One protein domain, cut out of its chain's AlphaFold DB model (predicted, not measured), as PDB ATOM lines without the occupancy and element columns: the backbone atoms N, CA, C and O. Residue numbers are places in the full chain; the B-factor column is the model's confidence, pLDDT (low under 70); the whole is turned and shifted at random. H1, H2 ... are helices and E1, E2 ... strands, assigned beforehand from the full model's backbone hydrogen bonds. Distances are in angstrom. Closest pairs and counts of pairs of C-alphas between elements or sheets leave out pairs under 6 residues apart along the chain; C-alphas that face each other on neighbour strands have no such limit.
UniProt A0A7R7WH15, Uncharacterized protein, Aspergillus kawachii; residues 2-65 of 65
ATOM      1  N   GLU A   2     217.492 190.726 307.020       92.00
ATOM      2  CA  GLU A   2     217.507 192.071 307.631       92.00
ATOM      3  C   GLU A   2     216.528 193.081 307.019       92.00
ATOM      4  O   GLU A   2     215.665 193.581 307.724       92.00
ATOM      5  N   HIS A   3     216.556 193.308 305.699       92.88
ATOM      6  CA  HIS A   3     215.618 194.243 305.043       92.88
ATOM      7  C   HIS A   3     214.138 193.889 305.205       92.88
ATOM      8  O   HIS A   3     213.288 194.771 305.178       92.88
ATOM      9  N   LEU A   4     213.820 192.603 305.354       93.88
ATOM     10  CA  LEU A   4     212.453 192.133 305.576       93.88
ATOM     11  C   LEU A   4     212.080 192.200 307.061       93.88
ATOM     12  O   LEU A   4     210.923 192.429 307.383       93.88
ATOM     13  N   SER A   5     213.049 192.029 307.964       92.69
ATOM     14  CA  SER A   5     212.849 192.109 309.421       92.69
ATOM     15  C   SER A   5     212.829 193.556 309.932       92.69
ATOM     16  O   SER A   5     212.195 193.838 310.944       92.69
ATOM     17  N   HIS A   6     213.464 194.478 309.204       93.88
ATOM     18  CA  HIS A   6     213.629 195.893 309.551       93.88
ATOM     19  C   HIS A   6     213.334 196.820 308.356       93.88
ATOM     20  O   HIS A   6     214.187 197.613 307.947       93.88
ATOM     21  N   PRO A   7     212.147 196.724 307.735       94.12
ATOM     22  CA  PRO A   7     211.856 197.493 306.535       94.12
ATOM     23  C   PRO A   7     211.826 198.997 306.831       94.12
ATOM     24  O   PRO A   7     211.212 199.446 307.797       94.12
ATOM     25  N   GLY A   8     212.470 199.777 305.959       92.75
ATOM     26  CA  GLY A   8     212.578 201.235 306.086       92.75
ATOM     27  C   GLY A   8     213.700 201.713 307.011       92.75
ATOM     28  O   GLY A   8     213.971 202.911 307.061       92.75
ATOM     29  N   GLU A   9     214.383 200.806 307.708       94.50
ATOM     30  CA  GLU A   9     215.561 201.141 308.500       94.50
ATOM     31  C   GLU A   9     216.836 201.093 307.653       94.50
ATOM     32  O   GLU A   9     216.921 200.411 306.629       94.50
ATOM     33  N   LYS A  10     217.867 201.817 308.096       94.12
ATOM     34  CA  LYS A  10     219.186 201.744 307.470       94.12
ATOM     35  C   LYS A  10     219.880 200.451 307.901       94.12
ATOM     36  O   LYS A  10     220.175 200.277 309.078       94.12
ATOM     37  N   ILE A  11     220.178 199.589 306.934       94.00
ATOM     38  CA  ILE A  11     220.920 198.341 307.146       94.00
ATOM     39  C   ILE A  11     222.400 198.564 306.827       94.00
ATOM     40  O   ILE A  11     222.731 199.107 305.770       94.00
ATOM     41  N   SER A  12     223.275 198.154 307.744       93.62
ATOM     42  CA  SER A  12     224.727 198.218 307.568       93.62
ATOM     43  C   SER A  12     225.235 197.074 306.695       93.62
ATOM     44  O   SER A  12     224.737 195.948 306.754       93.62
ATOM     45  N   TYR A  13     226.253 197.379 305.901       95.00
ATOM     46  CA  TYR A  13     226.976 196.416 305.087       95.00
ATOM     47  C   TYR A  13     228.466 196.571 305.358       95.00
ATOM     48  O   TYR A  13     228.949 197.701 305.459       95.00
ATOM     49  N   ASN A  14     229.188 195.458 305.412       94.31
ATOM     50  CA  ASN A  14     230.644 195.478 305.476       94.31
ATOM     51  C   ASN A  14     231.274 195.814 304.119       94.31
ATOM     52  O   ASN A  14     230.607 195.876 303.083       94.31
ATOM     53  N   ASP A  15     232.599 195.939 304.114       96.81
ATOM     54  CA  ASP A  15     233.411 196.280 302.940       96.81
ATOM     55  C   ASP A  15     233.286 195.284 301.771       96.81
ATOM     56  O   ASP A  15     233.705 195.578 300.653       96.81
ATOM     57  N   LYS A  16     232.703 194.097 301.999       96.12
ATOM     58  CA  LYS A  16     232.429 193.091 300.957       96.12
ATOM     59  C   LYS A  16     231.013 193.197 300.382       96.12
ATOM     60  O   LYS A  16     230.629 192.362 299.566       96.12
ATOM     61  N   GLY A  17     230.225 194.181 300.819       93.12
ATOM     62  CA  GLY A  17     228.828 194.351 300.424       93.12
ATOM     63  C   GLY A  17     227.889 193.302 301.023       93.12
ATOM     64  O   GLY A  17     226.770 193.136 300.537       93.12
ATOM     65  N   LEU A  18     228.320 192.580 302.061       93.25
ATOM     66  CA  LEU A  18     227.460 191.665 302.805       93.25
ATOM     67  C   LEU A  18     226.809 192.413 303.963       93.25
ATOM     68  O   LEU A  18     227.420 193.290 304.566       93.25
ATOM     69  N   VAL A  19     225.567 192.052 304.269       93.00
ATOM     70  CA  VAL A  19     224.849 192.619 305.409       93.00
ATOM     71  C   VAL A  19     225.525 192.184 306.708       93.00
ATOM     72  O   VAL A  19     225.732 190.985 306.914       93.00
ATOM     73  N   ASP A  20     225.801 193.138 307.593       90.81
ATOM     74  CA  ASP A  20     226.242 192.860 308.963       90.81
ATOM     75  C   ASP A  20     225.016 192.511 309.810       90.81
ATOM     76  O   ASP A  20     224.472 193.336 310.542       90.81
ATOM     77  N   ALA A  21     224.513 191.293 309.610       87.25
ATOM     78  CA  ALA A  21     223.321 190.806 310.288       87.25
ATOM     79  C   ALA A  21     223.620 190.499 311.760       87.25
ATOM     80  O   ALA A  21     224.636 189.873 312.072       87.25
ATOM     81  N   ASP A  22     222.696 190.874 312.639       88.19
ATOM     82  CA  ASP A  22     222.692 190.469 314.043       88.19
ATOM     83  C   ASP A  22     221.564 189.447 314.253       88.19
ATOM     84  O   ASP A  22     220.396 189.830 314.320       88.19
ATOM     85  N   PRO A  23     221.874 188.141 314.358       84.62
ATOM     86  CA  PRO A  23     220.858 187.100 314.493       84.62
ATOM     87  C   PRO A  23     220.019 187.192 315.771       84.62
ATOM     88  O   PRO A  23     218.975 186.549 315.841       84.62
ATOM     89  N   LEU A  24     220.491 187.918 316.791       90.00
ATOM     90  CA  LEU A  24     219.796 188.085 318.071       90.00
ATOM     91  C   LEU A  24     218.898 189.324 318.091       90.00
ATOM     92  O   LEU A  24     218.169 189.546 319.058       90.00
ATOM     93  N   ARG A  25     218.958 190.148 317.045       90.94
ATOM     94  CA  ARG A  25     218.144 191.345 316.933       90.94
ATOM     95  C   ARG A  25     216.703 190.968 316.612       90.94
ATOM     96  O   ARG A  25     216.410 190.355 315.589       90.94
ATOM     97  N   GLU A  26     215.790 191.397 317.474       91.69
ATOM     98  CA  GLU A  26     214.358 191.217 317.243       91.69
ATOM     99  C   GLU A  26     213.873 192.045 316.044       91.69
ATOM    100  O   GLU A  26     214.271 193.210 315.927       91.69
ATOM    101  N   PRO A  27     212.976 191.511 315.189       91.69
ATOM    102  CA  PRO A  27     212.393 192.263 314.082       91.69
ATOM    103  C   PRO A  27     211.722 193.559 314.548       91.69
ATOM    104  O   PRO A  27     211.164 193.640 315.645       91.69
ATOM    105  N   SER A  28     211.721 194.577 313.690       92.75
ATOM    106  CA  SER A  28     211.067 195.845 314.010       92.75
ATOM    107  C   SER A  28     209.544 195.704 314.062       92.75
ATOM    108  O   SER A  28     208.966 194.725 313.586       92.75
ATOM    109  N   LYS A  29     208.856 196.729 314.582       92.38
ATOM    110  CA  LYS A  29     207.380 196.779 314.570       92.38
ATOM    111  C   LYS A  29     206.788 196.682 313.161       92.38
ATOM    112  O   LYS A  29     205.656 196.249 313.010       92.38
ATOM    113  N   ALA A  30     207.532 197.112 312.142       93.06
ATOM    114  CA  ALA A  30     207.121 197.019 310.744       93.06
ATOM    115  C   ALA A  30     207.628 195.737 310.059       93.06
ATOM    116  O   ALA A  30     207.402 195.571 308.860       93.06
ATOM    117  N   GLY A  31     208.331 194.870 310.797       94.00
ATOM    118  CA  GLY A  31     208.933 193.640 310.306       94.00
ATOM    119  C   GLY A  31     207.921 192.721 309.629       94.00
ATOM    120  O   GLY A  31     206.763 192.615 310.039       94.00
ATOM    121  N   LEU A  32     208.376 192.072 308.563       94.88
ATOM    122  CA  LEU A  32     207.574 191.158 307.769       94.88
ATOM    123  C   LEU A  32     207.765 189.717 308.236       94.88
ATOM    124  O   LEU A  32     208.879 189.284 308.537       94.88
ATOM    125  N   GLU A  33     206.686 188.946 308.184       93.75
ATOM    126  CA  GLU A  33     206.699 187.506 308.407       93.75
ATOM    127  C   GLU A  33     206.547 186.747 307.105       93.75
ATOM    128  O   GLU A  33     205.760 187.109 306.227       93.75
ATOM    129  N   ARG A  34     207.303 185.654 306.984       94.75
ATOM    130  CA  ARG A  34     207.174 184.750 305.850       94.75
ATOM    131  C   ARG A  34     205.984 183.829 306.068       94.75
ATOM    132  O   ARG A  34     206.041 182.952 306.923       94.75
ATOM    133  N   VAL A  35     204.966 183.978 305.232       96.00
ATOM    134  CA  VAL A  35     203.726 183.186 305.297       96.00
ATOM    135  C   VAL A  35     203.680 182.045 304.290       96.00
ATOM    136  O   VAL A  35     202.901 181.112 304.447       96.00
ATOM    137  N   ALA A  36     204.536 182.076 303.268       96.88
ATOM    138  CA  ALA A  36     204.696 180.958 302.350       96.88
ATOM    139  C   ALA A  36     206.136 180.861 301.848       96.88
ATOM    140  O   ALA A  36     206.822 181.872 301.674       96.88
ATOM    141  N   TYR A  37     206.578 179.633 301.591       96.12
ATOM    142  CA  TYR A  37     207.853 179.334 300.953       96.12
ATOM    143  C   TYR A  37     207.743 178.025 300.187       96.12
ATOM    144  O   TYR A  37     207.412 176.998 300.777       96.12
ATOM    145  N   TRP A  38     208.013 178.047 298.886       94.50
ATOM    146  CA  TRP A  38     207.948 176.841 298.071       94.50
ATOM    147  C   TRP A  38     208.882 176.899 296.866       94.50
ATOM    148  O   TRP A  38     209.382 177.955 296.468       94.50
ATOM    149  N   GLN A  39     209.118 175.728 296.284       91.94
ATOM    150  CA  GLN A  39     209.703 175.597 294.958       91.94
ATOM    151  C   GLN A  39     208.552 175.546 293.942       91.94
ATOM    152  O   GLN A  39     207.702 174.661 294.064       91.94
ATOM    153  N   PRO A  40     208.474 176.482 292.980       87.38
ATOM    154  CA  PRO A  40     207.364 176.531 292.037       87.38
ATOM    155  C   PRO A  40     207.360 175.321 291.100       87.38
ATOM    156  O   PRO A  40     208.404 174.721 290.819       87.38
ATOM    157  N   GLU A  41     206.172 174.987 290.591       85.56
ATOM    158  CA  GLU A  41     206.046 174.015 289.513       85.56
ATOM    159  C   GLU A  41     206.701 174.550 288.236       85.56
ATOM    160  O   GLU A  41     206.726 175.750 287.946       85.56
ATOM    161  N   ARG A  42     207.276 173.630 287.471       81.50
ATOM    162  CA  ARG A  42     208.050 173.946 286.282       81.50
ATOM    163  C   ARG A  42     207.146 174.240 285.092       81.50
ATOM    164  O   ARG A  42     206.309 173.423 284.733       81.50
ATOM    165  N   THR A  43     207.450 175.325 284.385       79.12
ATOM    166  CA  THR A  43     206.780 175.677 283.123       79.12
ATOM    167  C   THR A  43     207.664 175.500 281.879       79.12
ATOM    168  O   THR A  43     207.128 175.380 280.785       79.12
ATOM    169  N   HIS A  44     209.003 175.441 282.012       76.94
ATOM    170  CA  HIS A  44     209.948 175.403 280.876       76.94
ATOM    171  C   HIS A  44     211.137 174.466 281.088       76.94
ATOM    172  O   HIS A  44     211.481 174.122 282.218       76.94
ATOM    173  N   THR A  45     211.792 174.043 279.994       74.88
ATOM    174  CA  THR A  45     212.842 173.021 280.077       74.88
ATOM    175  C   THR A  45     214.193 173.495 280.621       74.88
ATOM    176  O   THR A  45     214.944 172.692 281.181       74.88
ATOM    177  N   VAL A  46     214.467 174.788 280.502       80.25
ATOM    178  CA  VAL A  46     215.723 175.457 280.869       80.25
ATOM    179  C   VAL A  46     215.753 175.785 282.375       80.25
ATOM    180  O   VAL A  46     214.709 175.776 283.021       80.25
ATOM    181  N   GLY A  47     216.938 176.052 282.944       76.00
ATOM    182  CA  GLY A  47     217.084 176.518 284.338       76.00
ATOM    183  C   GLY A  47     217.420 175.435 285.368       76.00
ATOM    184  O   GLY A  47     217.186 175.615 286.559       76.00
ATOM    185  N   LYS A  48     217.956 174.293 284.926       81.25
ATOM    186  CA  LYS A  48     218.419 173.217 285.808       81.25
ATOM    187  C   LYS A  48     219.931 173.233 285.943       81.25
ATOM    188  O   LYS A  48     220.639 173.550 284.988       81.25
ATOM    189  N   ASP A  49     220.415 172.829 287.109       84.56
ATOM    190  CA  ASP A  49     221.821 172.478 287.251       84.56
ATOM    191  C   ASP A  49     222.149 171.155 286.533       84.56
ATOM    192  O   ASP A  49     221.286 170.475 285.970       84.56
ATOM    193  N   LYS A  50     223.425 170.766 286.588       89.00
ATOM    194  CA  LYS A  50     223.939 169.512 286.016       89.00
ATOM    195  C   LYS A  50     223.234 168.239 286.518       89.00
ATOM    196  O   LYS A  50     223.321 167.212 285.857       89.00
ATOM    197  N   ASN A  51     222.548 168.302 287.660       87.44
ATOM    198  CA  ASN A  51     221.830 167.187 288.277       87.44
ATOM    199  C   ASN A  51     220.318 167.244 288.001       87.44
ATOM    200  O   ASN A  51     219.558 166.423 288.507       87.44
ATOM    201  N   GLY A  52     219.861 168.218 287.212       82.06
ATOM    202  CA  GLY A  52     218.454 168.387 286.885       82.06
ATOM    203  C   GLY A  52     217.634 169.112 287.959       82.06
ATOM    204  O   GLY A  52     216.403 169.130 287.844       82.06
ATOM    205  N   VAL A  53     218.289 169.694 288.972       84.25
ATOM    206  CA  VAL A  53     217.648 170.373 290.107       84.25
ATOM    207  C   VAL A  53     217.326 171.818 289.747       84.25
ATOM    208  O   VAL A  53     218.132 172.519 289.133       84.25
ATOM    209  N   ILE A  54     216.133 172.259 290.152       84.00
ATOM    210  CA  ILE A  54     215.708 173.659 290.088       84.00
ATOM    211  C   ILE A  54     215.990 174.304 291.446       84.00
ATOM    212  O   ILE A  54     215.484 173.860 292.484       84.00
ATOM    213  N   HIS A  55     216.789 175.367 291.428       86.62
ATOM    214  CA  HIS A  55     217.179 176.112 292.630       86.62
ATOM    215  C   HIS A  55     216.273 177.311 292.915       86.62
ATOM    216  O   HIS A  55     216.381 177.914 293.980       86.62
ATOM    217  N   ASP A  56     215.336 177.618 292.015       88.25
ATOM    218  CA  ASP A  56     214.367 178.696 292.196       88.25
ATOM    219  C   ASP A  56     213.484 178.454 293.415       88.25
ATOM    220  O   ASP A  56     213.027 177.336 293.684       88.25
ATOM    221  N   ARG A  57     213.225 179.520 294.165       92.19
ATOM    222  CA  ARG A  57     212.373 179.498 295.350       92.19
ATOM    223  C   ARG A  57     211.522 180.751 295.373       92.19
ATOM    224  O   ARG A  57     212.006 181.838 295.070       92.19
ATOM    225  N   VAL A  58     210.269 180.594 295.772       94.06
ATOM    226  CA  VAL A  58     209.340 181.702 295.975       94.06
ATOM    227  C   VAL A  58     209.007 181.780 297.454       94.06
ATOM    228  O   VAL A  58     208.783 180.763 298.108       94.06
ATOM    229  N   SER A  59     208.984 182.997 297.987       95.94
ATOM    230  CA  SER A  59     208.502 183.277 299.336       95.94
ATOM    231  C   SER A  59     207.538 184.450 299.326       95.94
ATOM    232  O   SER A  59     207.834 185.459 298.689       95.94
ATOM    233  N   ILE A  60     206.448 184.342 300.081       96.31
ATOM    234  CA  ILE A  60     205.514 185.445 300.327       96.31
ATOM    235  C   ILE A  60     205.734 185.955 301.747       96.31
ATOM    236  O   ILE A  60     205.861 185.161 302.684       96.31
ATOM    237  N   TRP A  61     205.771 187.278 301.876       95.88
ATOM    238  CA  TRP A  61     205.989 187.989 303.128       95.88
ATOM    239  C   TRP A  61     204.875 189.008 303.340       95.88
ATOM    240  O   TRP A  61     204.526 189.731 302.406       95.88
ATOM    241  N   CYS A  62     204.331 189.077 304.551       94.56
ATOM    242  CA  CYS A  62     203.297 190.041 304.925       94.56
ATOM    243  C   CYS A  62     203.690 190.792 306.199       94.56
ATOM    244  O   CYS A  62     204.588 190.369 306.925       94.56
ATOM    245  N   ARG A  63     203.039 191.927 306.462       89.94
ATOM    246  CA  ARG A  63     203.196 192.622 307.746       89.94
ATOM    247  C   ARG A  63     202.581 191.790 308.871       89.94
ATOM    248  O   ARG A  63     201.616 191.069 308.629       89.94
ATOM    249  N   ARG A  64     203.156 191.914 310.069       78.31
ATOM    250  CA  ARG A  64     202.508 191.514 311.324       78.31
ATOM    251  C   ARG A  64     201.357 192.485 311.599       78.31
ATOM    252  O   ARG A  64     201.570 193.692 311.459       78.31
ATOM    253  N   ASP A  65     200.185 191.956 311.932       67.31
ATOM    254  CA  ASP A  65     199.045 192.747 312.418       67.31
ATOM    255  C   ASP A  65     199.282 193.247 313.854       67.31
ATOM    256  O   ASP A  65     199.925 192.514 314.645       67.31
TER     257      ASP A  65
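AT A GLANCE: This is residues 2 to 65 of the 65 residues of an uncharacterized protein of Aspergillus kawachii (UniProt A0A7R7WH15). With little regular structure, the domain is an arch: the two-stranded hairpin E1 and E2 spans between two large loops, residues 6 to 31, with the short helix H1, at one end and residues 39 to 57 at the other. The printed part has 64 residues, in the order H1, E1, E2; the sheet is antiparallel and the class mixed, with 17 residues in named elements. It is only just extended, close to loose, with a radius of gyration of the C-alphas of 16.1 A, and flat, spanning 41 by 36 by 19 A.

IN THESE COORDINATES: E1, residues 32 to 38, is 17.3 A long and begins at C-alpha 32 (207.574, 191.158, 307.769). E2, residues 58 to 63, is 17.2 A long and ends at C-alpha 63 (203.196, 192.622, 307.746). H1 is residues 2 to 5.

HOW THE PARTS SIT: E1 and E2 are antiparallel at 157 degrees; N 35 and O 60 are within hydrogen-bond range at 2.9 A. The closest C-alphas of H1 and E1, Leu 4 and Leu 32, are 5.4 A apart. H1 and E2 are only just apart, at 8.1 A. H1 is too short for an O i to N i+4 pair; its one O i to N i+3 pair is within range.

THE WHOLE: The farthest C-alphas, Lys 50 and Asp 65, are 43.1 A apart. Both links are long. The printed part has no cut; residue 65 alone is under pLDDT 70.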